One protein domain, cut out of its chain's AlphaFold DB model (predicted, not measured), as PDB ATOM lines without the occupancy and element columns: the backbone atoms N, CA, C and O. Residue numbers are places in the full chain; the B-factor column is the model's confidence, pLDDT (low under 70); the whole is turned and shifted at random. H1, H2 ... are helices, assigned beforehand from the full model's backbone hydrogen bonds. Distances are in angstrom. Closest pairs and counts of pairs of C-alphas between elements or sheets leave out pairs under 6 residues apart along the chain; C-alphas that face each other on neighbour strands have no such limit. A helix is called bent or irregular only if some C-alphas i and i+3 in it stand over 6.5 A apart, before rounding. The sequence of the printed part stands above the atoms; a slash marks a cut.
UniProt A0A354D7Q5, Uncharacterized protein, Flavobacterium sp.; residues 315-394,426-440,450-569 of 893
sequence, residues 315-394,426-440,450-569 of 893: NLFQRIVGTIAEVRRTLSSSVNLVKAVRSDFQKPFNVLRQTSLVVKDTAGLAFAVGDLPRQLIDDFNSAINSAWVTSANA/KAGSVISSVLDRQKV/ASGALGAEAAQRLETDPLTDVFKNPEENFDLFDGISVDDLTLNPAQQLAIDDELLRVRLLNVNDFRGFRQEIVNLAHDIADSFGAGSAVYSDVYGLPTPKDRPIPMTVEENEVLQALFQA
ATOM      1  N   ASN A 315     101.457 111.409  84.988       55.41
ATOM      2  CA  ASN A 315     100.904 110.550  83.945       55.41
ATOM      3  C   ASN A 315     101.604 110.719  82.579       55.41
ATOM      4  O   ASN A 315     101.780 109.754  81.840       55.41
ATOM      5  N   LEU A 316     102.043 111.934  82.243       60.69
ATOM      6  CA  LEU A 316     102.726 112.238  80.989       60.69
ATOM      7  C   LEU A 316     104.149 111.671  80.973       60.69
ATOM      8  O   LEU A 316     104.539 111.030  80.003       60.69
ATOM      9  N   PHE A 317     104.896 111.839  82.067       62.84
ATOM     10  CA  PHE A 317     106.240 111.272  82.197       62.84
ATOM     11  C   PHE A 317     106.220 109.747  82.252       62.84
ATOM     12  O   PHE A 317     107.007 109.106  81.564       62.84
ATOM     13  N   GLN A 318     105.273 109.152  82.981       63.50
ATOM     14  CA  GLN A 318     105.087 107.697  82.974       63.50
ATOM     15  C   GLN A 318     104.733 107.172  81.580       63.50
ATOM     16  O   GLN A 318     105.246 106.132  81.170       63.50
ATOM     17  N   ARG A 319     103.914 107.910  80.817       68.94
ATOM     18  CA  ARG A 319     103.611 107.573  79.422       68.94
ATOM     19  C   ARG A 319     104.846 107.673  78.527       68.94
ATOM     20  O   ARG A 319     105.067 106.758  77.741       68.94
ATOM     21  N   ILE A 320     105.639 108.740  78.642       69.69
ATOM     22  CA  ILE A 320     106.868 108.924  77.856       69.69
ATOM     23  C   ILE A 320     107.867 107.805  78.167       69.69
ATOM     24  O   ILE A 320     108.312 107.130  77.245       69.69
ATOM     25  N   VAL A 321     108.159 107.542  79.446       74.69
ATOM     26  CA  VAL A 321     109.098 106.483  79.860       74.69
ATOM     27  C   VAL A 321     108.610 105.109  79.417       74.69
ATOM     28  O   VAL A 321     109.379 104.355  78.832       74.69
ATOM     29  N   GLY A 322     107.330 104.791  79.641       71.25
ATOM     30  CA  GLY A 322     106.756 103.507  79.238       71.25
ATOM     31  C   GLY A 322     106.767 103.303  77.723       71.25
ATOM     32  O   GLY A 322     107.107 102.222  77.252       71.25
ATOM     33  N   THR A 323     106.465 104.353  76.951       74.06
ATOM     34  CA  THR A 323     106.498 104.292  75.482       74.06
ATOM     35  C   THR A 323     107.933 104.152  74.977       74.06
ATOM     36  O   THR A 323     108.195 103.293  74.148       74.06
ATOM     37  N   ILE A 324     108.889 104.929  75.501       81.38
ATOM     38  CA  ILE A 324     110.304 104.825  75.108       81.38
ATOM     39  C   ILE A 324     110.873 103.443  75.460       81.38
ATOM     40  O   ILE A 324     111.589 102.866  74.646       81.38
ATOM     41  N   ALA A 325     110.538 102.883  76.626       74.44
ATOM     42  CA  ALA A 325     110.961 101.536  77.010       74.44
ATOM     43  C   ALA A 325     110.410 100.463  76.053       74.44
ATOM     44  O   ALA A 325     111.163  99.601  75.600       74.44
ATOM     45  N   GLU A 326     109.134 100.558  75.667       76.12
ATOM     46  CA  GLU A 326     108.518  99.631  74.710       76.12
ATOM     47  C   GLU A 326     109.109  99.769  73.296       76.12
ATOM     48  O   GLU A 326     109.351  98.772  72.609       76.12
ATOM     49  N   VAL A 327     109.431 100.997  72.871       77.31
ATOM     50  CA  VAL A 327     110.133 101.243  71.603       77.31
ATOM     51  C   VAL A 327     111.518 100.605  71.629       77.31
ATOM     52  O   VAL A 327     111.889  99.907  70.685       77.31
ATOM     53  N   ARG A 328     112.278 100.780  72.715       78.88
ATOM     54  CA  ARG A 328     113.600 100.156  72.874       78.88
ATOM     55  C   ARG A 328     113.514  98.632  72.857       78.88
ATOM     56  O   ARG A 328     114.340  97.995  72.209       78.88
ATOM     57  N   ARG A 329     112.485  98.049  73.475       76.25
ATOM     58  CA  ARG A 329     112.213  96.606  73.443       76.25
ATOM     59  C   ARG A 329     111.912  96.087  72.035       76.25
ATOM     60  O   ARG A 329     112.472  95.075  71.617       76.25
ATOM     61  N   THR A 330     111.080  96.807  71.287       77.75
ATOM     62  CA  THR A 330     110.716  96.466  69.899       77.75
ATOM     63  C   THR A 330     111.904  96.617  68.942       77.75
ATOM     64  O   THR A 330     112.100  95.809  68.034       77.75
ATOM     65  N   LEU A 331     112.754  97.624  69.161       76.44
ATOM     66  CA  LEU A 331     113.988  97.791  68.394       76.44
ATOM     67  C   LEU A 331     115.038  96.740  68.761       76.44
ATOM     68  O   LEU A 331     115.730  96.264  67.868       76.44
ATOM     69  N   SER A 332     115.119  96.335  70.033       74.75
ATOM     70  CA  SER A 332     116.010  95.274  70.522       74.75
ATOM     71  C   SER A 332     115.713  93.923  69.858       74.75
ATOM     72  O   SER A 332     116.625  93.252  69.366       74.75
ATOM     73  N   SER A 333     114.432  93.550  69.735       71.81
ATOM     74  CA  SER A 333     114.025  92.330  69.017       71.81
ATOM     75  C   SER A 333     114.315  92.394  67.512       71.81
ATOM     76  O   SER A 333     114.498  91.356  66.873       71.81
ATOM     77  N   SER A 334     114.416  93.608  66.965       76.56
ATOM     78  CA  SER A 334     114.577  93.891  65.536       76.56
ATOM     79  C   SER A 334     115.963  94.433  65.164       76.56
ATOM     80  O   SER A 334     116.153  94.925  64.052       76.56
ATOM     81  N   VAL A 335     116.968  94.308  66.042       76.88
ATOM     82  CA  VAL A 335     118.331  94.842  65.828       76.88
ATOM     83  C   VAL A 335     118.938  94.374  64.504       76.88
ATOM     84  O   VAL A 335     119.589  95.156  63.818       76.88
ATOM     85  N   ASN A 336     118.703  93.122  64.103       78.06
ATOM     86  CA  ASN A 336     119.221  92.587  62.840       78.06
ATOM     87  C   ASN A 336     118.618  93.275  61.605       78.06
ATOM     88  O   ASN A 336     119.318  93.442  60.608       78.06
ATOM     89  N   LEU A 337     117.357  93.711  61.678       75.00
ATOM     90  CA  LEU A 337     116.715  94.493  60.618       75.00
ATOM     91  C   LEU A 337     117.314  95.899  60.560       75.00
ATOM     92  O   LEU A 337     117.677  96.370  59.488       75.00
ATOM     93  N   VAL A 338     117.512  96.537  61.717       76.62
ATOM     94  CA  VAL A 338     118.129  97.872  61.800       76.62
ATOM     95  C   VAL A 338     119.575  97.850  61.281       76.62
ATOM     96  O   VAL A 338     119.953  98.707  60.482       76.62
ATOM     97  N   LYS A 339     120.364  96.830  61.653       80.62
ATOM     98  CA  LYS A 339     121.736  96.594  61.158       80.62
ATOM     99  C   LYS A 339     121.798  96.384  59.642       80.62
ATOM    100  O   LYS A 339     122.810  96.710  59.029       80.62
ATOM    101  N   ALA A 340     120.746  95.830  59.040       77.38
ATOM    102  CA  ALA A 340     120.682  95.609  57.596       77.38
ATOM    103  C   ALA A 340     120.425  96.904  56.803       77.38
ATOM    104  O   ALA A 340     120.759  96.966  55.620       77.38
ATOM    105  N   VAL A 341     119.840  97.923  57.442       75.25
ATOM    106  CA  VAL A 341     119.459  99.190  56.798       75.25
ATOM    107  C   VAL A 341     120.493 100.288  57.045       75.25
ATOM    108  O   VAL A 341     120.839 101.013  56.115       75.25
ATOM    109  N   ARG A 342     121.029 100.397  58.267       75.25
ATOM    110  CA  ARG A 342     121.959 101.468  58.654       75.25
ATOM    111  C   ARG A 342     123.260 100.897  59.212       75.25
ATOM    112  O   ARG A 342     123.251 100.075  60.124       75.25
ATOM    113  N   SER A 343     124.392 101.386  58.703       75.94
ATOM    114  CA  SER A 343     125.725 101.007  59.198       75.94
ATOM    115  C   SER A 343     125.986 101.521  60.617       75.94
ATOM    116  O   SER A 343     126.611 100.836  61.421       75.94
ATOM    117  N   ASP A 344     125.470 102.709  60.940       75.94
ATOM    118  CA  ASP A 344     125.480 103.301  62.281       75.94
ATOM    119  C   ASP A 344     124.162 103.011  63.014       75.94
ATOM    120  O   ASP A 344     123.329 103.890  63.243       75.94
ATOM    121  N   PHE A 345     123.933 101.736  63.326       81.38
ATOM    122  CA  PHE A 345     122.718 101.309  64.019       81.38
ATOM    123  C   PHE A 345     122.694 101.725  65.495       81.38
ATOM    124  O   PHE A 345     121.631 101.668  66.094       81.38
ATOM    125  N   GLN A 346     123.825 102.128  66.092       80.81
ATOM    126  CA  GLN A 346     123.951 102.398  67.534       80.81
ATOM    127  C   GLN A 346     123.437 103.783  67.935       80.81
ATOM    128  O   GLN A 346     122.893 103.955  69.028       80.81
ATOM    129  N   LYS A 347     123.600 104.782  67.064       83.94
ATOM    130  CA  LYS A 347     123.210 106.170  67.342       83.94
ATOM    131  C   LYS A 347     121.728 106.322  67.751       83.94
ATOM    132  O   LYS A 347     121.487 106.966  68.772       83.94
ATOM    133  N   PRO A 348     120.749 105.675  67.087       83.75
ATOM    134  CA  PRO A 348     119.345 105.704  67.518       83.75
ATOM    135  C   PRO A 348     119.089 105.102  68.913       83.75
ATOM    136  O   PRO A 348     118.319 105.666  69.691       83.75
ATOM    137  N   PHE A 349     119.759 103.998  69.274       83.56
ATOM    138  CA  PHE A 349     119.625 103.397  70.613       83.56
ATOM    139  C   PHE A 349     120.190 104.314  71.699       83.56
ATOM    140  O   PHE A 349     119.561 104.500  72.741       83.56
ATOM    141  N   ASN A 350     121.330 104.958  71.431       86.06
ATOM    142  CA  ASN A 350     121.940 105.917  72.350       86.06
ATOM    143  C   ASN A 350     121.033 107.121  72.630       86.06
ATOM    144  O   ASN A 350     120.943 107.561  73.774       86.06
ATOM    145  N   VAL A 351     120.345 107.627  71.607       88.50
ATOM    146  CA  VAL A 351     119.398 108.741  71.725       88.50
ATOM    147  C   VAL A 351     118.194 108.366  72.602       88.50
ATOM    148  O   VAL A 351     117.858 109.089  73.547       88.50
ATOM    149  N   LEU A 352     117.588 107.197  72.360       87.12
ATOM    150  CA  LEU A 352     116.472 106.692  73.172       87.12
ATOM    151  C   LEU A 352     116.898 106.412  74.620       87.12
ATOM    152  O   LEU A 352     116.148 106.706  75.552       87.12
ATOM    153  N   ARG A 353     118.113 105.892  74.818       88.25
ATOM    154  CA  ARG A 353     118.712 105.660  76.139       88.25
ATOM    155  C   ARG A 353     118.898 106.965  76.910       88.25
ATOM    156  O   ARG A 353     118.420 107.069  78.034       88.25
ATOM    157  N   GLN A 354     119.562 107.955  76.312       87.94
ATOM    158  CA  GLN A 354     119.788 109.256  76.952       87.94
ATOM    159  C   GLN A 354     118.460 109.920  77.312       87.94
ATOM    160  O   GLN A 354     118.308 110.426  78.417       87.94
ATOM    161  N   THR A 355     117.463 109.819  76.432       85.81
ATOM    162  CA  THR A 355     116.118 110.347  76.698       85.81
ATOM    163  C   THR A 355     115.439 109.617  77.860       85.81
ATOM    164  O   THR A 355     114.899 110.268  78.750       85.81
ATOM    165  N   SER A 356     115.507 108.281  77.907       83.19
ATOM    166  CA  SER A 356     115.022 107.485  79.049       83.19
ATOM    167  C   SER A 356     115.669 107.942  80.359       83.19
ATOM    168  O   SER A 356     114.970 108.170  81.344       83.19
ATOM    169  N   LEU A 357     116.986 108.156  80.349       83.69
ATOM    170  CA  LEU A 357     117.756 108.572  81.517       83.69
ATOM    171  C   LEU A 357     117.373 109.983  82.000       83.69
ATOM    172  O   LEU A 357     117.083 110.137  83.185       83.69
ATOM    173  N   VAL A 358     117.272 110.980  81.103       79.62
ATOM    174  CA  VAL A 358     116.803 112.337  81.468       79.62
ATOM    175  C   VAL A 358     115.410 112.271  82.076       79.62
ATOM    176  O   VAL A 358     115.144 112.883  83.109       79.62
ATOM    177  N   VAL A 359     114.492 111.550  81.428       76.38
ATOM    178  CA  VAL A 359     113.093 111.527  81.857       76.38
ATOM    179  C   VAL A 359     112.941 110.775  83.181       76.38
ATOM    180  O   VAL A 359     112.168 111.222  84.027       76.38
ATOM    181  N   LYS A 360     113.695 109.691  83.413       73.94
ATOM    182  CA  LYS A 360     113.717 108.978  84.703       73.94
ATOM    183  C   LYS A 360     114.311 109.841  85.824       73.94
ATOM    184  O   LYS A 360     113.696 109.903  86.886       73.94
ATOM    185  N   ASP A 361     115.397 110.579  85.568       72.69
ATOM    186  CA  ASP A 361     115.990 111.526  86.534       72.69
ATOM    187  C   ASP A 361     115.003 112.660  86.861       72.69
ATOM    188  O   ASP A 361     114.717 112.939  88.024       72.69
ATOM    189  N   THR A 362     114.367 113.230  85.831       67.12
ATOM    190  CA  THR A 362     113.358 114.300  85.967       67.12
ATOM    191  C   THR A 362     112.089 113.826  86.691       67.12
ATOM    192  O   THR A 362     111.418 114.601  87.371       67.12
ATOM    193  N   ALA A 363     111.727 112.551  86.546       63.03
ATOM    194  CA  ALA A 363     110.550 111.962  87.178       63.03
ATOM    195  C   ALA A 363     110.833 111.367  88.572       63.03
ATOM    196  O   ALA A 363     109.888 110.943  89.242       63.03
ATOM    197  N   GLY A 364     112.098 111.315  89.009       60.28
ATOM    198  CA  GLY A 364     112.508 110.648  90.250       60.28
ATOM    199  C   GLY A 364     112.267 109.133  90.236       60.28
ATOM    200  O   GLY A 364     111.965 108.546  91.276       60.28
ATOM    201  N   LEU A 365     112.323 108.507  89.058       63.81
ATOM    202  CA  LEU A 365     112.192 107.060  88.886       63.81
ATOM    203  C   LEU A 365     113.563 106.388  89.023       63.81
ATOM    204  O   LEU A 365     114.574 106.957  88.625       63.81
ATOM    205  N   ALA A 366     113.587 105.158  89.541       64.06
ATOM    206  CA  ALA A 366     114.816 104.374  89.629       64.06
ATOM    207  C   ALA A 366     115.400 104.095  88.233       64.06
ATOM    208  O   ALA A 366     114.668 103.773  87.288       64.06
ATOM    209  N   PHE A 367     116.721 104.207  88.113       73.12
ATOM    210  CA  PHE A 367     117.441 103.928  86.875       73.12
ATOM    211  C   PHE A 367     117.601 102.426  86.688       73.12
ATOM    212  O   PHE A 367     117.973 101.719  87.626       73.12
ATOM    213  N   ALA A 368     117.355 101.934  85.476       73.31
ATOM    214  CA  ALA A 368     117.655 100.550  85.149       73.31
ATOM    215  C   ALA A 368     119.085 100.436  84.610       73.31
ATOM    216  O   ALA A 368     119.607 101.374  84.006       73.31
ATOM    217  N   VAL A 369     119.715  99.269  84.761       74.56
ATOM    218  CA  VAL A 369     121.043  99.008  84.174       74.56
ATOM    219  C   VAL A 369     121.003  99.164  82.651       74.56
ATOM    220  O   VAL A 369     121.965  99.635  82.051       74.56
ATOM    221  N   GLY A 370     119.855  98.874  82.032       72.75
ATOM    222  CA  GLY A 370     119.607  99.114  80.612       72.75
ATOM    223  C   GLY A 370     119.646 100.590  80.189       72.75
ATOM    224  O   GLY A 370     119.735 100.863  78.997       72.75
ATOM    225  N   ASP A 371     119.593 101.561  81.105       81.50
ATOM    226  CA  ASP A 371     119.720 102.992  80.780       81.50
ATOM    227  C   ASP A 371     121.174 103.493  80.796       81.50
ATOM    228  O   ASP A 371     121.456 104.613  80.350       81.50
ATOM    229  N   LEU A 372     122.114 102.674  81.274       84.25
ATOM    230  CA  LEU A 372     123.523 103.039  81.375       84.25
ATOM    231  C   LEU A 372     124.253 102.910  80.025       84.25
ATOM    232  O   LEU A 372     123.895 102.075  79.192       84.25
ATOM    233  N   PRO A 373     125.295 103.725  79.778       85.69
ATOM    234  CA  PRO A 373     126.189 103.542  78.642       85.69
ATOM    235  C   PRO A 373     126.807 102.144  78.637       85.69
ATOM    236  O   PRO A 373     127.169 101.614  79.685       85.69
ATOM    237  N   ARG A 374     127.038 101.598  77.440       81.56
ATOM    238  CA  ARG A 374     127.688 100.292  77.256       81.56
ATOM    239  C   ARG A 374     129.005 100.154  78.020       81.56
ATOM    240  O   ARG A 374     129.227  99.127  78.639       81.56
ATOM    241  N   GLN A 375     129.837 101.194  78.010       82.62
ATOM    242  CA  GLN A 375     131.106 101.190  78.738       82.62
ATOM    243  C   GLN A 375     130.901 100.960  80.244       82.62
ATOM    244  O   GLN A 375     131.608 100.157  80.835       82.62
ATOM    245  N   LEU A 376     129.876 101.580  80.841       83.81
ATOM    246  CA  LEU A 376     129.541 101.357  82.247       83.81
ATOM    247  C   LEU A 376     128.954  99.960  82.482       83.81
ATOM    248  O   LEU A 376     129.267  99.330  83.484       83.81
ATOM    249  N   ILE A 377     128.142  99.438  81.556       81.00
ATOM    250  CA  ILE A 377     127.629  98.058  81.637       81.00
ATOM    251  C   ILE A 377     128.788  97.045  81.625       81.00
ATOM    252  O   ILE A 377     128.780  96.095  82.411       81.00
ATOM    253  N   ASP A 378     129.794  97.269  80.778       79.75
ATOM    254  CA  ASP A 378     130.995  96.434  80.692       79.75
ATOM    255  C   ASP A 378     131.844  96.541  81.978       79.75
ATOM    256  O   ASP A 378     132.227  95.516  82.551       79.75
ATOM    257  N   ASP A 379     132.040  97.754  82.506       79.56
ATOM    258  CA  ASP A 379     132.771  98.005  83.759       79.56
ATOM    259  C   ASP A 379     132.049  97.440  85.002       79.56
ATOM    260  O   ASP A 379     132.678  97.139  86.025       79.56
ATOM    261  N   PHE A 380     130.720  97.287  84.943       80.06
ATOM    262  CA  PHE A 380     129.881  96.803  86.051       80.06
ATOM    263  C   PHE A 380     129.503  95.324  85.926       80.06
ATOM    264  O   PHE A 380     128.722  94.820  86.737       80.06
ATOM    265  N   ASN A 381     130.075  94.599  84.965       78.50
ATOM    266  CA  ASN A 381     129.748  93.204  84.658       78.50
ATOM    267  C   ASN A 381     129.728  92.293  85.909       78.50
ATOM    268  O   ASN A 381     128.788  91.527  86.125       78.50
ATOM    269  N   SER A 382     130.709  92.425  86.810       71.62
ATOM    270  CA  SER A 382     130.759  91.648  88.060       71.62
ATOM    271  C   SER A 382     129.606  91.970  89.026       71.62
ATOM    272  O   SER A 382     129.002  91.054  89.591       71.62
ATOM    273  N   ALA A 383     129.257  93.250  89.176       71.62
ATOM    274  CA  ALA A 383     128.153  93.701  90.020       71.62
ATOM    275  C   ALA A 383     126.796  93.269  89.440       71.62
ATOM    276  O   ALA A 383     125.953  92.748  90.173       71.62
ATOM    277  N   ILE A 384     126.619  93.389  88.122       73.25
ATOM    278  CA  ILE A 384     125.414  92.965  87.393       73.25
ATOM    279  C   ILE A 384     125.201  91.453  87.531       73.25
ATOM    280  O   ILE A 384     124.110  91.011  87.893       73.25
ATOM    281  N   ASN A 385     126.256  90.653  87.352       71.31
ATOM    282  CA  ASN A 385     126.183  89.204  87.550       71.31
ATOM    283  C   ASN A 385     125.768  88.844  88.983       71.31
ATOM    284  O   ASN A 385     124.931  87.964  89.184       71.31
ATOM    285  N   SER A 386     126.306  89.542  89.988       66.19
ATOM    286  CA  SER A 386     125.928  89.318  91.389       66.19
ATOM    287  C   SER A 386     124.456  89.660  91.670       66.19
ATOM    288  O   SER A 386     123.792  88.971  92.454       66.19
ATOM    289  N   ALA A 387     123.910  90.670  90.985       65.75
ATOM    290  CA  ALA A 387     122.506  91.049  91.077       65.75
ATOM    291  C   ALA A 387     121.591  90.008  90.411       65.75
ATOM    292  O   ALA A 387     120.608  89.591  91.028       65.75
ATOM    293  N   TRP A 388     121.947  89.499  89.223       67.12
ATOM    294  CA  TRP A 388     121.229  88.396  88.561       67.12
ATOM    295  C   TRP A 388     121.220  87.106  89.388       67.12
ATOM    296  O   TRP A 388     120.194  86.440  89.507       67.12
ATOM    297  N   VAL A 389     122.344  86.764  90.020       63.56
ATOM    298  CA  VAL A 389     122.426  85.645  90.971       63.56
ATOM    299  C   VAL A 389     121.471  85.853  92.147       63.56
ATOM    300  O   VAL A 389     120.759  84.939  92.571       63.56
ATOM    301  N   THR A 390     121.476  87.058  92.718       61.22
ATOM    302  CA  THR A 390     120.676  87.382  93.903       61.22
ATOM    303  C   THR A 390     119.183  87.339  93.587       61.22
ATOM    304  O   THR A 390     118.410  86.801  94.388       61.22
ATOM    305  N   SER A 391     118.780  87.836  92.415       56.69
ATOM    306  CA  SER A 391     117.398  87.763  91.942       56.69
ATOM    307  C   SER A 391     116.987  86.316  91.649       56.69
ATOM    308  O   SER A 391     115.960  85.873  92.160       56.69
ATOM    309  N   ALA A 392     117.818  85.520  90.970       56.62
ATOM    310  CA  ALA A 392     117.546  84.101  90.708       56.62
ATOM    311  C   ALA A 392     117.379  83.268  91.999       56.62
ATOM    312  O   ALA A 392     116.423  82.499  92.143       56.62
ATOM    313  N   ASN A 393     118.253  83.476  92.990       52.31
ATOM    314  CA  ASN A 393     118.208  82.787  94.287       52.31
ATOM    315  C   ASN A 393     117.034  83.233  95.183       52.31
ATOM    316  O   ASN A 393     116.607  82.500  96.083       52.31
ATOM    317  N   ALA A 394     116.490  84.437  94.981       48.84
ATOM    318  CA  ALA A 394     115.281  84.888  95.671       48.84
ATOM    319  C   ALA A 394     114.027  84.128  95.199       48.84
ATOM    320  O   ALA A 394     113.152  83.850  96.019       48.84
ATOM    321  N   LYS A 426     116.456  82.322  75.744       49.22
ATOM    322  CA  LYS A 426     117.775  82.933  75.978       49.22
ATOM    323  C   LYS A 426     117.932  83.405  77.426       49.22
ATOM    324  O   LYS A 426     118.886  82.997  78.081       49.22
ATOM    325  N   ALA A 427     116.970  84.159  77.961       46.72
ATOM    326  CA  ALA A 427     116.996  84.636  79.347       46.72
ATOM    327  C   ALA A 427     117.081  83.489  80.375       46.72
ATOM    328  O   ALA A 427     117.890  83.540  81.302       46.72
ATOM    329  N   GLY A 428     116.299  82.420  80.179       50.88
ATOM    330  CA  GLY A 428     116.358  81.220  81.017       50.88
ATOM    331  C   GLY A 428     117.705  80.493  80.936       50.88
ATOM    332  O   GLY A 428     118.223  80.080  81.971       50.88
ATOM    333  N   SER A 429     118.297  80.401  79.737       52.66
ATOM    334  CA  SER A 429     119.611  79.771  79.520       52.66
ATOM    335  C   SER A 429     120.768  80.537  80.176       52.66
ATOM    336  O   SER A 429     121.668  79.926  80.751       52.66
ATOM    337  N   VAL A 430     120.704  81.870  80.159       56.81
ATOM    338  CA  VAL A 430     121.699  82.764  80.767       56.81
ATOM    339  C   VAL A 430     121.626  82.674  82.290       56.81
ATOM    340  O   VAL A 430     122.641  82.499  82.951       56.81
ATOM    341  N   ILE A 431     120.425  82.699  82.875       58.06
ATOM    342  CA  ILE A 431     120.264  82.557  84.331       58.06
ATOM    343  C   ILE A 431     120.715  81.164  84.805       58.06
ATOM    344  O   ILE A 431     121.336  81.050  85.864       58.06
ATOM    345  N   SER A 432     120.468  80.103  84.023       55.69
ATOM    346  CA  SER A 432     120.996  78.769  84.340       55.69
ATOM    347  C   SER A 432     122.521  78.691  84.246       55.69
ATOM    348  O   SER A 432     123.132  78.118  85.145       55.69
ATOM    349  N   SER A 433     123.156  79.320  83.248       58.28
ATOM    350  CA  SER A 433     124.623  79.332  83.154       58.28
ATOM    351  C   SER A 433     125.271  80.152  84.277       58.28
ATOM    352  O   SER A 433     126.313  79.757  84.796       58.28
ATOM    353  N   VAL A 434     124.627  81.232  84.740       59.97
ATOM    354  CA  VAL A 434     125.044  81.995  85.935       59.97
ATOM    355  C   VAL A 434     125.022  81.121  87.197       59.97
ATOM    356  O   VAL A 434     125.976  81.129  87.978       59.97
ATOM    357  N   LEU A 435     123.941  80.361  87.404       58.59
ATOM    358  CA  LEU A 435     123.787  79.461  88.554       58.59
ATOM    359  C   LEU A 435     124.783  78.294  88.510       58.59
ATOM    360  O   LEU A 435     125.306  77.891  89.550       58.59
ATOM    361  N   ASP A 436     125.072  77.766  87.320       58.38
ATOM    362  CA  ASP A 436     126.047  76.692  87.134       58.38
ATOM    363  C   ASP A 436     127.492  77.190  87.318       58.38
ATOM    364  O   ASP A 436     128.288  76.507  87.964       58.38
ATOM    365  N   ARG A 437     127.821  78.419  86.888       59.28
ATOM    366  CA  ARG A 437     129.106  79.081  87.198       59.28
ATOM    367  C   ARG A 437     129.352  79.205  88.698       59.28
ATOM    368  O   ARG A 437     130.462  78.943  89.158       59.28
ATOM    369  N   GLN A 438     128.326  79.588  89.458       55.94
ATOM    370  CA  GLN A 438     128.435  79.745  90.909       55.94
ATOM    371  C   GLN A 438     128.823  78.444  91.615       55.94
ATOM    372  O   GLN A 438     129.568  78.486  92.585       55.94
ATOM    373  N   LYS A 439     128.358  77.295  91.116       59.03
ATOM    374  CA  LYS A 439     128.664  75.983  91.703       59.03
ATOM    375  C   LYS A 439     130.083  75.496  91.409       59.03
ATOM    376  O   LYS A 439     130.585  74.654  92.145       59.03
ATOM    377  N   VAL A 440     130.698  75.965  90.321       53.19
ATOM    378  CA  VAL A 440     131.985  75.441  89.826       53.19
ATOM    379  C   VAL A 440     133.168  76.338  90.216       53.19
ATOM    380  O   VAL A 440     134.263  75.823  90.426       53.19
ATOM    381  N   ALA A 450     140.724  82.717  83.236       56.69
ATOM    382  CA  ALA A 450     141.229  82.944  81.878       56.69
ATOM    383  C   ALA A 450     142.754  82.750  81.777       56.69
ATOM    384  O   ALA A 450     143.251  82.262  80.765       56.69
ATOM    385  N   SER A 451     143.491  83.065  82.848       57.78
ATOM    386  CA  SER A 451     144.938  82.832  82.958       57.78
ATOM    387  C   SER A 451     145.325  81.371  83.244       57.78
ATOM    388  O   SER A 451     146.509  81.046  83.312       57.78
ATOM    389  N   GLY A 452     144.339  80.473  83.374       61.16
ATOM    390  CA  GLY A 452     144.553  79.033  83.503       61.16
ATOM    391  C   GLY A 452     144.555  78.489  84.934       61.16
ATOM    392  O   GLY A 452     144.983  77.351  85.124       61.16
ATOM    393  N   ALA A 453     144.048  79.225  85.933       60.31
ATOM    394  CA  ALA A 453     144.031  78.781  87.337       60.31
ATOM    395  C   ALA A 453     143.264  77.461  87.584       60.31
ATOM    396  O   ALA A 453     143.580  76.740  88.528       60.31
ATOM    397  N   LEU A 454     142.299  77.112  86.722       61.44
ATOM    398  CA  LEU A 454     141.566  75.831  86.734       61.44
ATOM    399  C   LEU A 454     141.876  74.927  85.519       61.44
ATOM    400  O   LEU A 454     141.180  73.939  85.279       61.44
ATOM    401  N   GLY A 455     142.922  75.239  84.747       70.12
ATOM    402  CA  GLY A 455     143.322  74.491  83.549       70.12
ATOM    403  C   GLY A 455     142.622  74.920  82.248       70.12
ATOM    404  O   GLY A 455     141.672  75.703  82.241       70.12
ATOM    405  N   ALA A 456     143.110  74.392  81.119       60.44
ATOM    406  CA  ALA A 456     142.712  74.813  79.768       60.44
ATOM    407  C   ALA A 456     141.226  74.563  79.446       60.44
ATOM    408  O   ALA A 456     140.613  75.351  78.730       60.44
ATOM    409  N   GLU A 457     140.621  73.514  80.009       58.81
ATOM    410  CA  GLU A 457     139.195  73.240  79.803       58.81
ATOM    411  C   GLU A 457     138.285  74.248  80.524       58.81
ATOM    412  O   GLU A 457     137.186  74.530  80.053       58.81
ATOM    413  N   ALA A 458     138.713  74.803  81.664       58.38
ATOM    414  CA  ALA A 458     137.955  75.835  82.378       58.38
ATOM    415  C   ALA A 458     138.034  77.190  81.657       58.38
ATOM    416  O   ALA A 458     137.029  77.893  81.564       58.38
ATOM    417  N   ALA A 459     139.190  77.511  81.066       57.03
ATOM    418  CA  ALA A 459     139.360  78.685  80.211       57.03
ATOM    419  C   ALA A 459     138.529  78.587  78.913       57.03
ATOM    420  O   ALA A 459     137.841  79.536  78.549       57.03
ATOM    421  N   GLN A 460     138.491  77.415  78.263       59.22
ATOM    422  CA  GLN A 460     137.643  77.183  77.081       59.22
ATOM    423  C   GLN A 460     136.139  77.237  77.404       59.22
ATOM    424  O   GLN A 460     135.348  77.733  76.600       59.22
ATOM    425  N   ARG A 461     135.731  76.774  78.593       59.00
ATOM    426  CA  ARG A 461     134.349  76.909  79.090       59.00
ATOM    427  C   ARG A 461     133.958  78.368  79.376       59.00
ATOM    428  O   ARG A 461     132.791  78.704  79.227       59.00
ATOM    429  N   LEU A 462     134.909  79.237  79.735       58.78
ATOM    430  CA  LEU A 462     134.680  80.680  79.912       58.78
ATOM    431  C   LEU A 462     134.502  81.410  78.566       58.78
ATOM    432  O   LEU A 462     133.657  82.297  78.444       58.78
ATOM    433  N   GLU A 463     135.282  81.021  77.555       54.72
ATOM    434  CA  GLU A 463     135.237  81.605  76.208       54.72
ATOM    435  C   GLU A 463     133.962  81.224  75.435       54.72
ATOM    436  O   GLU A 463     133.457  82.016  74.644       54.72
ATOM    437  N   THR A 464     133.403  80.042  75.713       56.09
ATOM    438  CA  THR A 464     132.161  79.522  75.105       56.09
ATOM    439  C   THR A 464     130.892  79.847  75.900       56.09
ATOM    440  O   THR A 464     129.817  79.330  75.592       56.09
ATOM    441  N   ASP A 465     130.989  80.689  76.931       60.75
ATOM    442  CA  ASP A 465     129.867  80.937  77.825       60.75
ATOM    443  C   ASP A 465     128.831  81.918  77.248       60.75
ATOM    444  O   ASP A 465     129.193  83.049  76.896       60.75
ATOM    445  N   PRO A 466     127.533  81.554  77.257       61.16
ATOM    446  CA  PRO A 466     126.439  82.433  76.846       61.16
ATOM    447  C   PRO A 466     126.431  83.814  77.519       61.16
ATOM    448  O   PRO A 466     125.963  84.780  76.922       61.16
ATOM    449  N   LEU A 467     126.955  83.945  78.744       62.25
ATOM    450  CA  LEU A 467     127.024  85.223  79.463       62.25
ATOM    451  C   LEU A 467     127.972  86.225  78.816       62.25
ATOM    452  O   LEU A 467     127.705  87.423  78.830       62.25
ATOM    453  N   THR A 468     129.071  85.753  78.239       64.19
ATOM    454  CA  THR A 468     130.057  86.622  77.594       64.19
ATOM    455  C   THR A 468     129.452  87.286  76.350       64.19
ATOM    456  O   THR A 468     129.752  88.444  76.058       64.19
ATOM    457  N   ASP A 469     128.534  86.605  75.660       66.50
ATOM    458  CA  ASP A 469     127.810  87.153  74.508       66.50
ATOM    459  C   ASP A 469     126.721  88.168  74.900       66.50
ATOM    460  O   ASP A 469     126.463  89.107  74.141       66.50
ATOM    461  N   VAL A 470     126.137  88.045  76.100       70.69
ATOM    462  CA  VAL A 470     125.139  88.995  76.634       70.69
ATOM    463  C   VAL A 470     125.754  90.374  76.887       70.69
ATOM    464  O   VAL A 470     125.172  91.381  76.488       70.69
ATOM    465  N   PHE A 471     126.953  90.435  77.478       71.88
ATOM    466  CA  PHE A 471     127.670  91.702  77.695       71.88
ATOM    467  C   PHE A 471     128.288  92.262  76.403       71.88
ATOM    468  O   PHE A 471     128.328  93.472  76.208       71.88
ATOM    469  N   LYS A 472     128.688  91.407  75.450       72.25
ATOM    470  CA  LYS A 472     129.185  91.862  74.136       72.25
ATOM    471  C   LYS A 472     128.115  92.557  73.285       72.25
ATOM    472  O   LYS A 472     128.476  93.369  72.432       72.25
ATOM    473  N   ASN A 473     126.831  92.261  73.487       72.56
ATOM    474  CA  ASN A 473     125.723  92.875  72.749       72.56
ATOM    475  C   ASN A 473     124.577  93.269  73.704       72.56
ATOM    476  O   ASN A 473     123.537  92.601  73.719       72.56
ATOM    477  N   PRO A 474     124.728  94.359  74.484       72.25
ATOM    478  CA  PRO A 474     123.724  94.752  75.472       72.25
ATOM    479  C   PRO A 474     122.401  95.194  74.829       72.25
ATOM    480  O   PRO A 474     121.334  94.902  75.359       72.25
ATOM    481  N   GLU A 475     122.453  95.804  73.641       72.00
ATOM    482  CA  GLU A 475     121.265  96.271  72.906       72.00
ATOM    483  C   GLU A 475     120.365  95.128  72.408       72.00
ATOM    484  O   GLU A 475     119.158  95.301  72.284       72.00
ATOM    485  N   GLU A 476     120.918  93.937  72.151       72.69
ATOM    486  CA  GLU A 476     120.141  92.740  71.767       72.69
ATOM    487  C   GLU A 476     119.513  92.036  72.978       72.69
ATOM    488  O   GLU A 476     118.634  91.187  72.832       72.69
ATOM    489  N   ASN A 477     119.976  92.383  74.181       70.56
ATOM    490  CA  ASN A 477     119.583  91.779  75.447       70.56
ATOM    491  C   ASN A 477     119.001  92.830  76.407       70.56
ATOM    492  O   ASN A 477     119.102  92.678  77.623       70.56
ATOM    493  N   PHE A 478     118.385  93.885  75.863       69.69
ATOM    494  CA  PHE A 478     117.883  95.033  76.621       69.69
ATOM    495  C   PHE A 478     116.983  94.619  77.798       69.69
ATOM    496  O   PHE A 478     117.194  95.079  78.916       69.69
ATOM    497  N   ASP A 479     116.068  93.668  77.581       66.00
ATOM    498  CA  ASP A 479     115.146  93.152  78.605       66.00
ATOM    499  C   ASP A 479     115.854  92.584  79.857       66.00
ATOM    500  O   ASP A 479     115.305  92.645  80.958       66.00
ATOM    501  N   LEU A 480     117.064  92.025  79.714       69.06
ATOM    502  CA  LEU A 480     117.833  91.471  80.838       69.06
ATOM    503  C   LEU A 480     118.471  92.561  81.703       69.06
ATOM    504  O   LEU A 480     118.620  92.378  82.914       69.06
ATOM    505  N   PHE A 481     118.847  93.680  81.080       68.88
ATOM    506  CA  PHE A 481     119.462  94.823  81.746       68.88
ATOM    507  C   PHE A 481     118.416  95.809  82.284       68.88
ATOM    508  O   PHE A 481     118.632  96.407  83.335       68.88
ATOM    509  N   ASP A 482     117.264  95.961  81.626       71.06
ATOM    510  CA  ASP A 482     116.159  96.800  82.119       71.06
ATOM    511  C   ASP A 482     115.520  96.221  83.400       71.06
ATOM    512  O   ASP A 482     115.049  96.952  84.266       71.06
ATOM    513  N   GLY A 483     115.575  94.894  83.573       64.94
ATOM    514  CA  GLY A 483     115.039  94.197  84.746       64.94
ATOM    515  C   GLY A 483     115.833  94.364  86.051       64.94
ATOM    516  O   GLY A 483     115.386  93.856  87.081       64.94
ATOM    517  N   ILE A 484     116.992  95.035  86.035       66.56
ATOM    518  CA  ILE A 484     117.794  95.327  87.233       66.56
ATOM    519  C   ILE A 484     117.828  96.836  87.474       66.56
ATOM    520  O   ILE A 484     118.193  97.596  86.576       66.56
ATOM    521  N   SER A 485     117.532  97.263  88.704       74.06
ATOM    522  CA  SER A 485     117.767  98.643  89.136       74.06
ATOM    523  C   SER A 485     119.247  98.875  89.443       74.06
ATOM    524  O   SER A 485     119.898  98.027  90.055       74.06
ATOM    525  N   VAL A 486     119.779 100.044  89.086       71.88
ATOM    526  CA  VAL A 486     121.152 100.453  89.435       71.88
ATOM    527  C   VAL A 486     121.346 100.490  90.958       71.88
ATOM    528  O   VAL A 486     122.419 100.142  91.445       71.88
ATOM    529  N   ASP A 487     120.289 100.793  91.717       70.19
ATOM    530  CA  ASP A 487     120.306 100.817  93.189       70.19
ATOM    531  C   ASP A 487     120.514  99.428  93.821       70.19
ATOM    532  O   ASP A 487     120.955  99.315  94.968       70.19
ATOM    533  N   ASP A 488     120.205  98.359  93.080       67.38
ATOM    534  CA  ASP A 488     120.394  96.978  93.533       67.38
ATOM    535  C   ASP A 488     121.838  96.481  93.314       67.38
ATOM    536  O   ASP A 488     122.193  95.386  93.766       67.38
ATOM    537  N   LEU A 489     122.687  97.273  92.645       73.62
ATOM    538  CA  LEU A 489     124.079  96.929  92.369       73.62
ATOM    539  C   LEU A 489     124.995  97.253  93.557       73.62
ATOM    540  O   LEU A 489     124.979  98.339  94.134       73.62
ATOM    541  N   THR A 490     125.887  96.322  93.892       76.88
ATOM    542  CA  THR A 490     126.977  96.582  94.839       76.88
ATOM    543  C   THR A 490     128.151  97.236  94.112       76.88
ATOM    544  O   THR A 490     129.008  96.541  93.567       76.88
ATOM    545  N   LEU A 491     128.171  98.569  94.093       78.50
ATOM    546  CA  LEU A 491     129.158  99.372  93.367       78.50
ATOM    547  C   LEU A 491     130.295  99.861  94.273       78.50
ATOM    548  O   LEU A 491     130.105 100.094  95.470       78.50
ATOM    549  N   ASN A 492     131.484 100.037  93.695       80.19
ATOM    550  CA  ASN A 492     132.606 100.704  94.357       80.19
ATOM    551  C   ASN A 492     132.526 102.247  94.187       80.19
ATOM    552  O   ASN A 492     131.791 102.726  93.323       80.19
ATOM    553  N   PRO A 493     133.286 103.048  94.964       75.00
ATOM    554  CA  PRO A 493     133.209 104.512  94.890       75.00
ATOM    555  C   PRO A 493     133.560 105.115  93.520       75.00
ATOM    556  O   PRO A 493     133.018 106.153  93.158       75.00
ATOM    557  N   ALA A 494     134.448 104.480  92.746       72.62
ATOM    558  CA  ALA A 494     134.799 104.949  91.402       72.62
ATOM    559  C   ALA A 494     133.669 104.678  90.392       72.62
ATOM    560  O   ALA A 494     133.394 105.506  89.533       72.62
ATOM    561  N   GLN A 495     132.983 103.542  90.534       77.19
ATOM    562  CA  GLN A 495     131.824 103.167  89.721       77.19
ATOM    563  C   GLN A 495     130.608 104.054  90.023       77.19
ATOM    564  O   GLN A 495     129.884 104.424  89.105       77.19
ATOM    565  N   GLN A 496     130.411 104.443  91.289       78.50
ATOM    566  CA  GLN A 496     129.384 105.421  91.675       78.50
ATOM    567  C   GLN A 496     129.655 106.797  91.058       78.50
ATOM    568  O   GLN A 496     128.762 107.378  90.453       78.50
ATOM    569  N   LEU A 497     130.906 107.265  91.116       76.00
ATOM    570  CA  LEU A 497     131.305 108.538  90.514       76.00
ATOM    571  C   LEU A 497     131.096 108.536  88.990       76.00
ATOM    572  O   LEU A 497     130.591 109.506  88.442       76.00
ATOM    573  N   ALA A 498     131.387 107.424  88.309       76.25
ATOM    574  CA  ALA A 498     131.152 107.297  86.870       76.25
ATOM    575  C   ALA A 498     129.658 107.363  86.480       76.25
ATOM    576  O   ALA A 498     129.321 107.869  85.409       76.25
ATOM    577  N   ILE A 499     128.755 106.874  87.340       77.69
ATOM    578  CA  ILE A 499     127.303 107.039  87.157       77.69
ATOM    579  C   ILE A 499     126.900 108.494  87.394       77.69
ATOM    580  O   ILE A 499     126.144 109.047  86.596       77.69
ATOM    581  N   ASP A 500     127.421 109.121  88.448       77.88
ATOM    582  CA  ASP A 500     127.144 110.524  88.759       77.88
ATOM    583  C   ASP A 500     127.607 111.456  87.627       77.88
ATOM    584  O   ASP A 500     126.871 112.367  87.247       77.88
ATOM    585  N   ASP A 501     128.769 111.195  87.025       76.75
ATOM    586  CA  ASP A 501     129.281 111.940  85.870       76.75
ATOM    587  C   ASP A 501     128.366 111.798  84.641       76.75
ATOM    588  O   ASP A 501     128.084 112.787  83.957       76.75
ATOM    589  N   GLU A 502     127.844 110.597  84.366       78.50
ATOM    590  CA  GLU A 502     126.880 110.387  83.275       78.50
ATOM    591  C   GLU A 502     125.547 111.095  83.562       78.50
ATOM    592  O   GLU A 502     124.973 111.704  82.656       78.50
ATOM    593  N   LEU A 503     125.066 111.080  84.808       78.06
ATOM    594  CA  LEU A 503     123.865 111.818  85.207       78.06
ATOM    595  C   LEU A 503     124.062 113.331  85.065       78.06
ATOM    596  O   LEU A 503     123.179 114.020  84.555       78.06
ATOM    597  N   LEU A 504     125.224 113.861  85.450       74.25
ATOM    598  CA  LEU A 504     125.562 115.271  85.251       74.25
ATOM    599  C   LEU A 504     125.629 115.634  83.766       74.25
ATOM    600  O   LEU A 504     125.082 116.663  83.376       74.25
ATOM    601  N   ARG A 505     126.226 114.779  82.928       78.31
ATOM    602  CA  ARG A 505     126.263 114.972  81.470       78.31
ATOM    603  C   ARG A 505     124.858 115.049  80.876       78.31
ATOM    604  O   ARG A 505     124.595 115.868  80.004       78.31
ATOM    605  N   VAL A 506     123.961 114.194  81.347       76.44
ATOM    606  CA  VAL A 506     122.592 114.055  80.834       76.44
ATOM    607  C   VAL A 506     121.684 115.186  81.328       76.44
ATOM    608  O   VAL A 506     120.815 115.635  80.587       76.44
ATOM    609  N   ARG A 507     121.935 115.726  82.526       72.75
ATOM    610  CA  ARG A 507     121.264 116.931  83.048       72.75
ATOM    611  C   ARG A 507     121.571 118.211  82.270       72.75
ATOM    612  O   ARG A 507     120.826 119.173  82.403       72.75
ATOM    613  N   LEU A 508     122.650 118.234  81.490       71.00
ATOM    614  CA  LEU A 508     123.030 119.377  80.654       71.00
ATOM    615  C   LEU A 508     122.336 119.387  79.281       71.00
ATOM    616  O   LEU A 508     122.542 120.328  78.520       71.00
ATOM    617  N   LEU A 509     121.538 118.362  78.957       75.75
ATOM    618  CA  LEU A 509     120.801 118.299  77.694       75.75
ATOM    619  C   LEU A 509     119.682 119.348  77.654       75.75
ATOM    620  O   LEU A 509     118.901 119.471  78.599       75.75
ATOM    621  N   ASN A 510     119.582 120.061  76.535       73.44
ATOM    622  CA  ASN A 510     118.600 121.125  76.306       73.44
ATOM    623  C   ASN A 510     117.530 120.718  75.266       73.44
ATOM    624  O   ASN A 510     117.578 119.638  74.666       73.44
ATOM    625  N   VAL A 511     116.545 121.586  75.016       73.94
ATOM    626  CA  VAL A 511     115.491 121.333  74.014       73.94
ATOM    627  C   VAL A 511     116.053 121.217  72.590       73.94
ATOM    628  O   VAL A 511     115.513 120.451  71.788       73.94
ATOM    629  N   ASN A 512     117.155 121.899  72.257       77.12
ATOM    630  CA  ASN A 512     117.811 121.739  70.953       77.12
ATOM    631  C   ASN A 512     118.408 120.336  70.773       77.12
ATOM    632  O   ASN A 512     118.272 119.758  69.692       77.12
ATOM    633  N   ASP A 513     118.974 119.745  71.823       83.75
ATOM    634  CA  ASP A 513     119.466 118.367  71.801       83.75
ATOM    635  C   ASP A 513     118.312 117.385  71.565       83.75
ATOM    636  O   ASP A 513     118.413 116.498  70.714       83.75
ATOM    637  N   PHE A 514     117.160 117.594  72.216       83.75
ATOM    638  CA  PHE A 514     115.953 116.793  71.974       83.75
ATOM    639  C   PHE A 514     115.402 116.938  70.546       83.75
ATOM    640  O   PHE A 514     114.904 115.961  69.978       83.75
ATOM    641  N   ARG A 515     115.528 118.117  69.922       82.44
ATOM    642  CA  ARG A 515     115.208 118.305  68.494       82.44
ATOM    643  C   ARG A 515     116.173 117.523  67.600       82.44
ATOM    644  O   ARG A 515     115.727 116.876  66.651       82.44
ATOM    645  N   GLY A 516     117.466 117.517  67.925       86.00
ATOM    646  CA  GLY A 516     118.465 116.684  67.247       86.00
ATOM    647  C   GLY A 516     118.155 115.188  67.376       86.00
ATOM    648  O   GLY A 516     118.174 114.451  66.389       86.00
ATOM    649  N   PHE A 517     117.772 114.748  68.573       89.00
ATOM    650  CA  PHE A 517     117.360 113.374  68.868       89.00
ATOM    651  C   PHE A 517     116.134 112.944  68.069       89.00
ATOM    652  O   PHE A 517     116.133 111.878  67.450       89.00
ATOM    653  N   ARG A 518     115.113 113.802  68.021       88.19
ATOM    654  CA  ARG A 518     113.933 113.603  67.179       88.19
ATOM    655  C   ARG A 518     114.327 113.395  65.719       88.19
ATOM    656  O   ARG A 518     113.835 112.460  65.093       88.19
ATOM    657  N   GLN A 519     115.206 114.244  65.185       86.62
ATOM    658  CA  GLN A 519     115.622 114.164  63.787       86.62
ATOM    659  C   GLN A 519     116.334 112.841  63.472       86.62
ATOM    660  O   GLN A 519     116.080 112.251  62.426       86.62
ATOM    661  N   GLU A 520     117.162 112.324  64.383       88.69
ATOM    662  CA  GLU A 520     117.816 111.019  64.205       88.69
ATOM    663  C   GLU A 520     116.820 109.853  64.121       88.69
ATOM    664  O   GLU A 520     117.001 108.954  63.295       88.69
ATOM    665  N   ILE A 521     115.759 109.873  64.936       88.06
ATOM    666  CA  ILE A 521     114.698 108.851  64.908       88.06
ATOM    667  C   ILE A 521     113.832 108.981  63.651       88.06
ATOM    668  O   ILE A 521     113.477 107.967  63.054       88.06
ATOM    669  N   VAL A 522     113.531 110.207  63.216       87.50
ATOM    670  CA  VAL A 522     112.811 110.474  61.959       87.50
ATOM    671  C   VAL A 522     113.612 109.964  60.760       87.50
ATOM    672  O   VAL A 522     113.064 109.244  59.931       87.50
ATOM    673  N   ASN A 523     114.914 110.252  60.702       86.62
ATOM    674  CA  ASN A 523     115.791 109.754  59.643       86.62
ATOM    675  C   ASN A 523     115.813 108.219  59.617       86.62
ATOM    676  O   ASN A 523     115.639 107.627  58.559       86.62
ATOM    677  N   LEU A 524     115.928 107.569  60.783       86.81
ATOM    678  CA  LEU A 524     115.861 106.109  60.867       86.81
ATOM    679  C   LEU A 524     114.514 105.560  60.368       86.81
ATOM    680  O   LEU A 524     114.489 104.561  59.652       86.81
ATOM    681  N   ALA A 525     113.401 106.189  60.751       85.25
ATOM    682  CA  ALA A 525     112.072 105.776  60.309       85.25
ATOM    683  C   ALA A 525     111.928 105.883  58.785       85.25
ATOM    684  O   ALA A 525     111.360 104.982  58.173       85.25
ATOM    685  N   HIS A 526     112.477 106.937  58.176       82.56
ATOM    686  CA  HIS A 526     112.504 107.102  56.723       82.56
ATOM    687  C   HIS A 526     113.398 106.066  56.034       82.56
ATOM    688  O   HIS A 526     112.915 105.374  55.143       82.56
ATOM    689  N   ASP A 527     114.632 105.861  56.505       82.94
ATOM    690  CA  ASP A 527     115.554 104.860  55.944       82.94
ATOM    691  C   ASP A 527     114.929 103.452  55.953       82.94
ATOM    692  O   ASP A 527     115.008 102.690  54.982       82.94
ATOM    693  N   ILE A 528     114.269 103.104  57.062       82.62
ATOM    694  CA  ILE A 528     113.568 101.832  57.217       82.62
ATOM    695  C   ILE A 528     112.331 101.782  56.313       82.62
ATOM    696  O   ILE A 528     112.151 100.786  55.612       82.62
ATOM    697  N   ALA A 529     111.514 102.838  56.264       80.12
ATOM    698  CA  ALA A 529     110.324 102.898  55.411       80.12
ATOM    699  C   ALA A 529     110.664 102.775  53.917       80.12
ATOM    700  O   ALA A 529     109.960 102.072  53.187       80.12
ATOM    701  N   ASP A 530     111.764 103.380  53.472       78.69
ATOM    702  CA  ASP A 530     112.251 103.289  52.094       78.69
ATOM    703  C   ASP A 530     112.775 101.884  51.778       78.69
ATOM    704  O   ASP A 530     112.517 101.342  50.698       78.69
ATOM    705  N   SER A 531     113.447 101.239  52.739       78.94
ATOM    706  CA  SER A 531     113.860  99.835  52.619       78.94
ATOM    707  C   SER A 531     112.669  98.867  52.587       78.94
ATOM    708  O   SER A 531     112.732  97.818  51.933       78.94
ATOM    709  N   PHE A 532     111.577  99.241  53.262       78.06
ATOM    710  CA  PHE A 532     110.346  98.467  53.383       78.06
ATOM    711  C   PHE A 532     109.292  98.808  52.329       78.06
ATOM    712  O   PHE A 532     108.216  98.205  52.343       78.06
ATOM    713  N   GLY A 533     109.604  99.699  51.379       72.19
ATOM    714  CA  GLY A 533     108.698 100.087  50.292       72.19
ATOM    715  C   GLY A 533     107.417 100.776  50.780       72.19
ATOM    716  O   GLY A 533     106.422 100.798  50.063       72.19
ATOM    717  N   ALA A 534     107.428 101.297  52.010       70.25
ATOM    718  CA  ALA A 534     106.319 102.015  52.637       70.25
ATOM    719  C   ALA A 534     106.408 103.541  52.424       70.25
ATOM    720  O   ALA A 534     105.472 104.268  52.760       70.25
ATOM    721  N   GLY A 535     107.529 104.028  51.880       67.81
ATOM    722  CA  GLY A 535     107.733 105.428  51.509       67.81
ATOM    723  C   GLY A 535     106.919 105.853  50.281       67.81
ATOM    724  O   GLY A 535     106.505 105.035  49.460       67.81
ATOM    725  N   SER A 536     106.695 107.161  50.138       74.25
ATOM    726  CA  SER A 536     106.044 107.745  48.959       74.25
ATOM    727  C   SER A 536     107.092 108.338  48.025       74.25
ATOM    728  O   SER A 536     107.837 109.224  48.432       74.25
ATOM    729  N   ALA A 537     107.094 107.926  46.753       70.50
ATOM    730  CA  ALA A 537     108.001 108.481  45.744       70.50
ATOM    731  C   ALA A 537     107.851 110.009  45.590       70.50
ATOM    732  O   ALA A 537     108.840 110.720  45.460       70.50
ATOM    733  N   VAL A 538     106.622 110.529  45.711       75.19
ATOM    734  CA  VAL A 538     106.345 111.977  45.658       75.19
ATOM    735  C   VAL A 538     106.957 112.707  46.856       75.19
ATOM    736  O   VAL A 538     107.437 113.828  46.725       75.19
ATOM    737  N   TYR A 539     106.939 112.081  48.034       72.62
ATOM    738  CA  TYR A 539     107.558 112.646  49.229       72.62
ATOM    739  C   TYR A 539     109.086 112.661  49.094       72.62
ATOM    740  O   TYR A 539     109.709 113.684  49.377       72.62
ATOM    741  N   SER A 540     109.678 111.575  48.587       75.50
ATOM    742  CA  SER A 540     111.120 111.501  48.345       75.50
ATOM    743  C   SER A 540     111.607 112.575  47.370       75.50
ATOM    744  O   SER A 540     112.613 113.226  47.643       75.50
ATOM    745  N   ASP A 541     110.848 112.847  46.304       76.56
ATOM    746  CA  ASP A 541     111.179 113.890  45.324       76.56
ATOM    747  C   ASP A 541     111.126 115.313  45.915       76.56
ATOM    748  O   ASP A 541     111.970 116.148  45.592       76.56
ATOM    749  N   VAL A 542     110.164 115.608  46.798       79.25
ATOM    750  CA  VAL A 542     110.009 116.945  47.411       79.25
ATOM    751  C   VAL A 542     111.110 117.242  48.432       79.25
ATOM    752  O   VAL A 542     111.551 118.387  48.539       79.25
ATOM    753  N   TYR A 543     111.554 116.229  49.176       73.75
ATOM    754  CA  TYR A 543     112.522 116.384  50.268       73.75
ATOM    755  C   TYR A 543     113.940 115.908  49.917       73.75
ATOM    756  O   TYR A 543     114.819 115.937  50.777       73.75
ATOM    757  N   GLY A 544     114.186 115.499  48.667       71.06
ATOM    758  CA  GLY A 544     115.501 115.044  48.204       71.06
ATOM    759  C   GLY A 544     115.972 113.740  48.859       71.06
ATOM    760  O   GLY A 544     117.172 113.557  49.061       71.06
ATOM    761  N   LEU A 545     115.037 112.858  49.221       72.06
ATOM    762  CA  LEU A 545     115.313 111.561  49.846       72.06
ATOM    763  C   LEU A 545     115.459 110.453  48.783       72.06
ATOM    764  O   LEU A 545     115.015 110.627  47.644       72.06
ATOM    765  N   PRO A 546     116.073 109.301  49.118       74.62
ATOM    766  CA  PRO A 546     116.140 108.154  48.219       74.62
ATOM    767  C   PRO A 546     114.746 107.685  47.779       74.62
ATOM    768  O   PRO A 546     113.771 107.766  48.526       74.62
ATOM    769  N   THR A 547     114.639 107.175  46.552       73.94
ATOM    770  CA  THR A 547     113.390 106.569  46.078       73.94
ATOM    771  C   THR A 547     113.137 105.242  46.811       73.94
ATOM    772  O   THR A 547     114.078 104.452  46.961       73.94
ATOM    773  N   PRO A 548     111.894 104.961  47.256       77.56
ATOM    774  CA  PRO A 548     111.569 103.715  47.951       77.56
ATOM    775  C   PRO A 548     111.891 102.483  47.098       77.56
ATOM    776  O   PRO A 548     111.716 102.497  45.877       77.56
ATOM    777  N   LYS A 549     112.346 101.394  47.727       76.38
ATOM    778  CA  LYS A 549     112.636 100.144  47.010       76.38
ATOM    779  C   LYS A 549     111.342  99.427  46.625       76.38
ATOM    780  O   LYS A 549     110.544  99.084  47.497       76.38
ATOM    781  N   ASP A 550     111.195  99.107  45.342       70.50
ATOM    782  CA  ASP A 550     110.112  98.251  44.859       70.50
ATOM    783  C   ASP A 550     110.261  96.823  45.398       70.50
ATOM    784  O   ASP A 550     111.316  96.189  45.271       70.50
ATOM    785  N   ARG A 551     109.184  96.297  45.992       68.81
ATOM    786  CA  ARG A 551     109.149  94.951  46.581       68.81
ATOM    787  C   ARG A 551     108.019  94.125  45.972       68.81
ATOM    788  O   ARG A 551     106.921  94.642  45.784       68.81
ATOM    789  N   PRO A 552     108.238  92.820  45.744       65.31
ATOM    790  CA  PRO A 552     107.195  91.920  45.259       65.31
ATOM    791  C   PRO A 552     106.253  91.406  46.364       65.31
ATOM    792  O   PRO A 552     105.219  90.824  46.049       65.31
ATOM    793  N   ILE A 553     106.609  91.577  47.644       71.56
ATOM    794  CA  ILE A 553     105.864  91.063  48.806       71.56
ATOM    795  C   ILE A 553     105.463  92.253  49.693       71.56
ATOM    796  O   ILE A 553     106.292  93.146  49.888       71.56
ATOM    797  N   PRO A 554     104.223  92.291  50.226       69.75
ATOM    798  CA  PRO A 554     103.807  93.324  51.171       69.75
ATOM    799  C   PRO A 554     104.606  93.261  52.482       69.75
ATOM    800  O   PRO A 554     105.131  92.213  52.851       69.75
ATOM    801  N   MET A 555     104.659  94.392  53.189       76.00
ATOM    802  CA  MET A 555     105.332  94.542  54.484       76.00
ATOM    803  C   MET A 555     104.849  93.503  55.511       76.00
ATOM    804  O   MET A 555     103.645  93.237  55.606       76.00
ATOM    805  N   THR A 556     105.774  92.922  56.284       76.94
ATOM    806  CA  THR A 556     105.413  91.959  57.342       76.94
ATOM    807  C   THR A 556     104.842  92.659  58.579       76.94
ATOM    808  O   THR A 556     104.955  93.875  58.742       76.94
ATOM    809  N   VAL A 557     104.206  91.893  59.472       72.88
ATOM    810  CA  VAL A 557     103.649  92.438  60.721       72.88
ATOM    811  C   VAL A 557     104.769  92.993  61.607       72.88
ATOM    812  O   VAL A 557     104.621  94.081  62.155       72.88
ATOM    813  N   GLU A 558     105.910  92.308  61.669       69.56
ATOM    814  CA  GLU A 558     107.087  92.729  62.436       69.56
ATOM    815  C   GLU A 558     107.726  94.005  61.860       69.56
ATOM    816  O   GLU A 558     108.071  94.915  62.610       69.56
ATOM    817  N   GLU A 559     107.840  94.118  60.529       74.25
ATOM    818  CA  GLU A 559     108.327  95.339  59.860       74.25
ATOM    819  C   GLU A 559     107.423  96.552  60.175       74.25
ATOM    820  O   GLU A 559     107.913  97.660  60.417       74.25
ATOM    821  N   ASN A 560     106.105  96.334  60.240       77.75
ATOM    822  CA  ASN A 560     105.130  97.367  60.588       77.75
ATOM    823  C   ASN A 560     105.195  97.777  62.071       77.75
ATOM    824  O   ASN A 560     105.083  98.962  62.389       77.75
ATOM    825  N   GLU A 561     105.396  96.819  62.981       77.19
ATOM    826  CA  GLU A 561     105.558  97.081  64.420       77.19
ATOM    827  C   GLU A 561     106.782  97.967  64.699       77.19
ATOM    828  O   GLU A 561     106.700  98.899  65.504       77.19
ATOM    829  N   VAL A 562     107.890  97.755  63.978       78.56
ATOM    830  CA  VAL A 562     109.100  98.592  64.085       78.56
ATOM    831  C   VAL A 562     108.836 100.028  63.636       78.56
ATOM    832  O   VAL A 562     109.197 100.971  64.344       78.56
ATOM    833  N   LEU A 563     108.178 100.223  62.488       78.56
ATOM    834  CA  LEU A 563     107.823 101.564  62.010       78.56
ATOM    835  C   LEU A 563     106.863 102.269  62.973       78.56
ATOM    836  O   LEU A 563     107.063 103.440  63.304       78.56
ATOM    837  N   GLN A 564     105.854 101.555  63.478       77.44
ATOM    838  CA  GLN A 564     104.921 102.090  64.464       77.44
ATOM    839  C   GLN A 564     105.644 102.545  65.741       77.44
ATOM    840  O   GLN A 564     105.365 103.639  66.237       77.44
ATOM    841  N   ALA A 565     106.583 101.746  66.251       76.50
ATOM    842  CA  ALA A 565     107.375 102.086  67.429       76.50
ATOM    843  C   ALA A 565     108.202 103.369  67.211       76.50
ATOM    844  O   ALA A 565     108.205 104.264  68.060       76.50
ATOM    845  N   LEU A 566     108.837 103.526  66.046       83.69
ATOM    846  CA  LEU A 566     109.608 104.732  65.727       83.69
ATOM    847  C   LEU A 566     108.727 105.987  65.663       83.69
ATOM    848  O   LEU A 566     109.073 107.005  66.262       83.69
ATOM    849  N   PHE A 567     107.552 105.920  65.032       83.62
ATOM    850  CA  PHE A 567     106.627 107.061  64.999       83.62
ATOM    851  C   PHE A 567     106.041 107.398  66.375       83.62
ATOM    852  O   PHE A 567     105.811 108.572  66.673       83.62
ATOM    853  N   GLN A 568     105.833 106.403  67.240       80.62
ATOM    854  CA  GLN A 568     105.449 106.648  68.632       80.62
ATOM    855  C   GLN A 568     106.556 107.373  69.408       80.62
ATOM    856  O   GLN A 568     106.249 108.292  70.167       80.62
ATOM    857  N   ALA A 569     107.830 107.034  69.183       81.69
ATOM    858  CA  ALA A 569     108.948 107.766  69.776       81.69
ATOM    859  C   ALA A 569     108.998 109.225  69.300       81.69
ATOM    860  O   ALA A 569     109.151 110.121  70.129       81.69
TER     861      ALA A 569
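What this domain is: This is residues 315 to 394, 426 to 440 and 450 to 569 of the 893 residues of an uncharacterized protein of Flavobacterium sp. (UniProt A0A354D7Q5). An up-and-down bundle of four helices, H1, H3, H11 and H13, stands across an elongated domain, with a looser group of mostly short helices, H4 to H10, on one side of it and little H12 with its long link at the opposite end. H9 packs on H1 near that helix's last residues, H10 packs on H3 with its residues 503 to 507 alone, about perpendicular to it, and H5 and H6 cross each other farther from the bundle. The printed part has 215 residues with thirteen named helices, H1 to H13 in that order along the chain, and no named strand; its class is all helix. It is only just compact, close to loose, with a radius of gyration of the C-alphas of 20.0 A, and it spans 64 by 41 by 29 A.

How they stand to each other: H1, residues 315 to 333, touches H3, residues 346 to 363, at a shallow tilt of 25 degrees, opposite ways; their closest C-alphas, of Val 321 and Ser 356, are 6.1 A apart. H3 touches H11, residues 511 to 531, at a steep tilt of 40 degrees, opposite ways, the closest C-alphas being Val 351 and Phe 517 at 5.8 A. H11 touches H13, residues 557 to 569, at a shallow tilt of 18 degrees, opposite ways, with C-alphas of Ala 525 and Leu 566 closest at 6.0 A. H13 also touches H1, with C-alphas of Val 327 and Ala 565 closest at 5.1 A, at a tilt of 36 degrees, only just steep. These four are a bundle, up and down: each runs against the one before it in the chain. H2, residues 335 to 341, touches H11 about perpendicular, at 76 degrees, with C-alphas of Val 341 and Ile 528 closest at 6.5 A. H9, residues 474 to 482, touches H1 with C-alphas of Ser 332 and Glu 476 closest at 5.0 A; it is irregular, with C-alphas 476 and 479 8.5 A apart. H10, residues 493 to 507, touches H3 about perpendicular, at 88 degrees, with C-alphas of Val 358 and Val 506 closest at 6.1 A. H4, residues 374 to 379, and H10 only just touch, with 3 pairs of C-alphas within 8 A, the closest being Leu 376 and Ala 498 at 7.7 A. H6, residues 426 to 440, touches H5, residues 381 to 394, about perpendicular, at 85 degrees, with C-alphas of Val 389 and Val 434 closest at 6.7 A. H6 also touches H8, residues 466 to 472, with C-alphas of Val 430 and Leu 467 closest at 6.0 A. H7, residues 456 to 463, and H12, residues 537 to 543, touch no helix. Every O i to N i+4 pair is within hydrogen-bond range in H1 to H8 and H10 to H13; in H9 it is 2 of 5, beside 3 of 6 O i to N i+3 pairs.

Where its parts are: H1 begins at C-alpha 315, (100.904, 110.550, 83.945), and is 27.0 A long from first to last C-alpha. H3 measures 25.6 A, H5 20.0 A, H6 21.2 A and H10 20.9 A. H11, the longest helix, covers 30.4 A from C-alpha 511 at (115.491, 121.333, 74.014). H13 covers 18.6 A and ends at C-alpha 569, (108.948, 107.766, 69.776).

The domain as a whole: The two C-alphas farthest apart, of Ala 453 and Val 538, are 65.3 A apart. Residues 395 to 425 are not printed, with 19.9 A between C-alphas 394 and 426; residues 441 to 449 are not printed, with 14.3 A between C-alphas 440 and 450. The link from H12 to H13, residues 544 to 556, is long. The mean pLDDT of the printed part is 72.6; 66 residues are under 70, among them residues 386 to 394, 426 to 440 and 456 to 469.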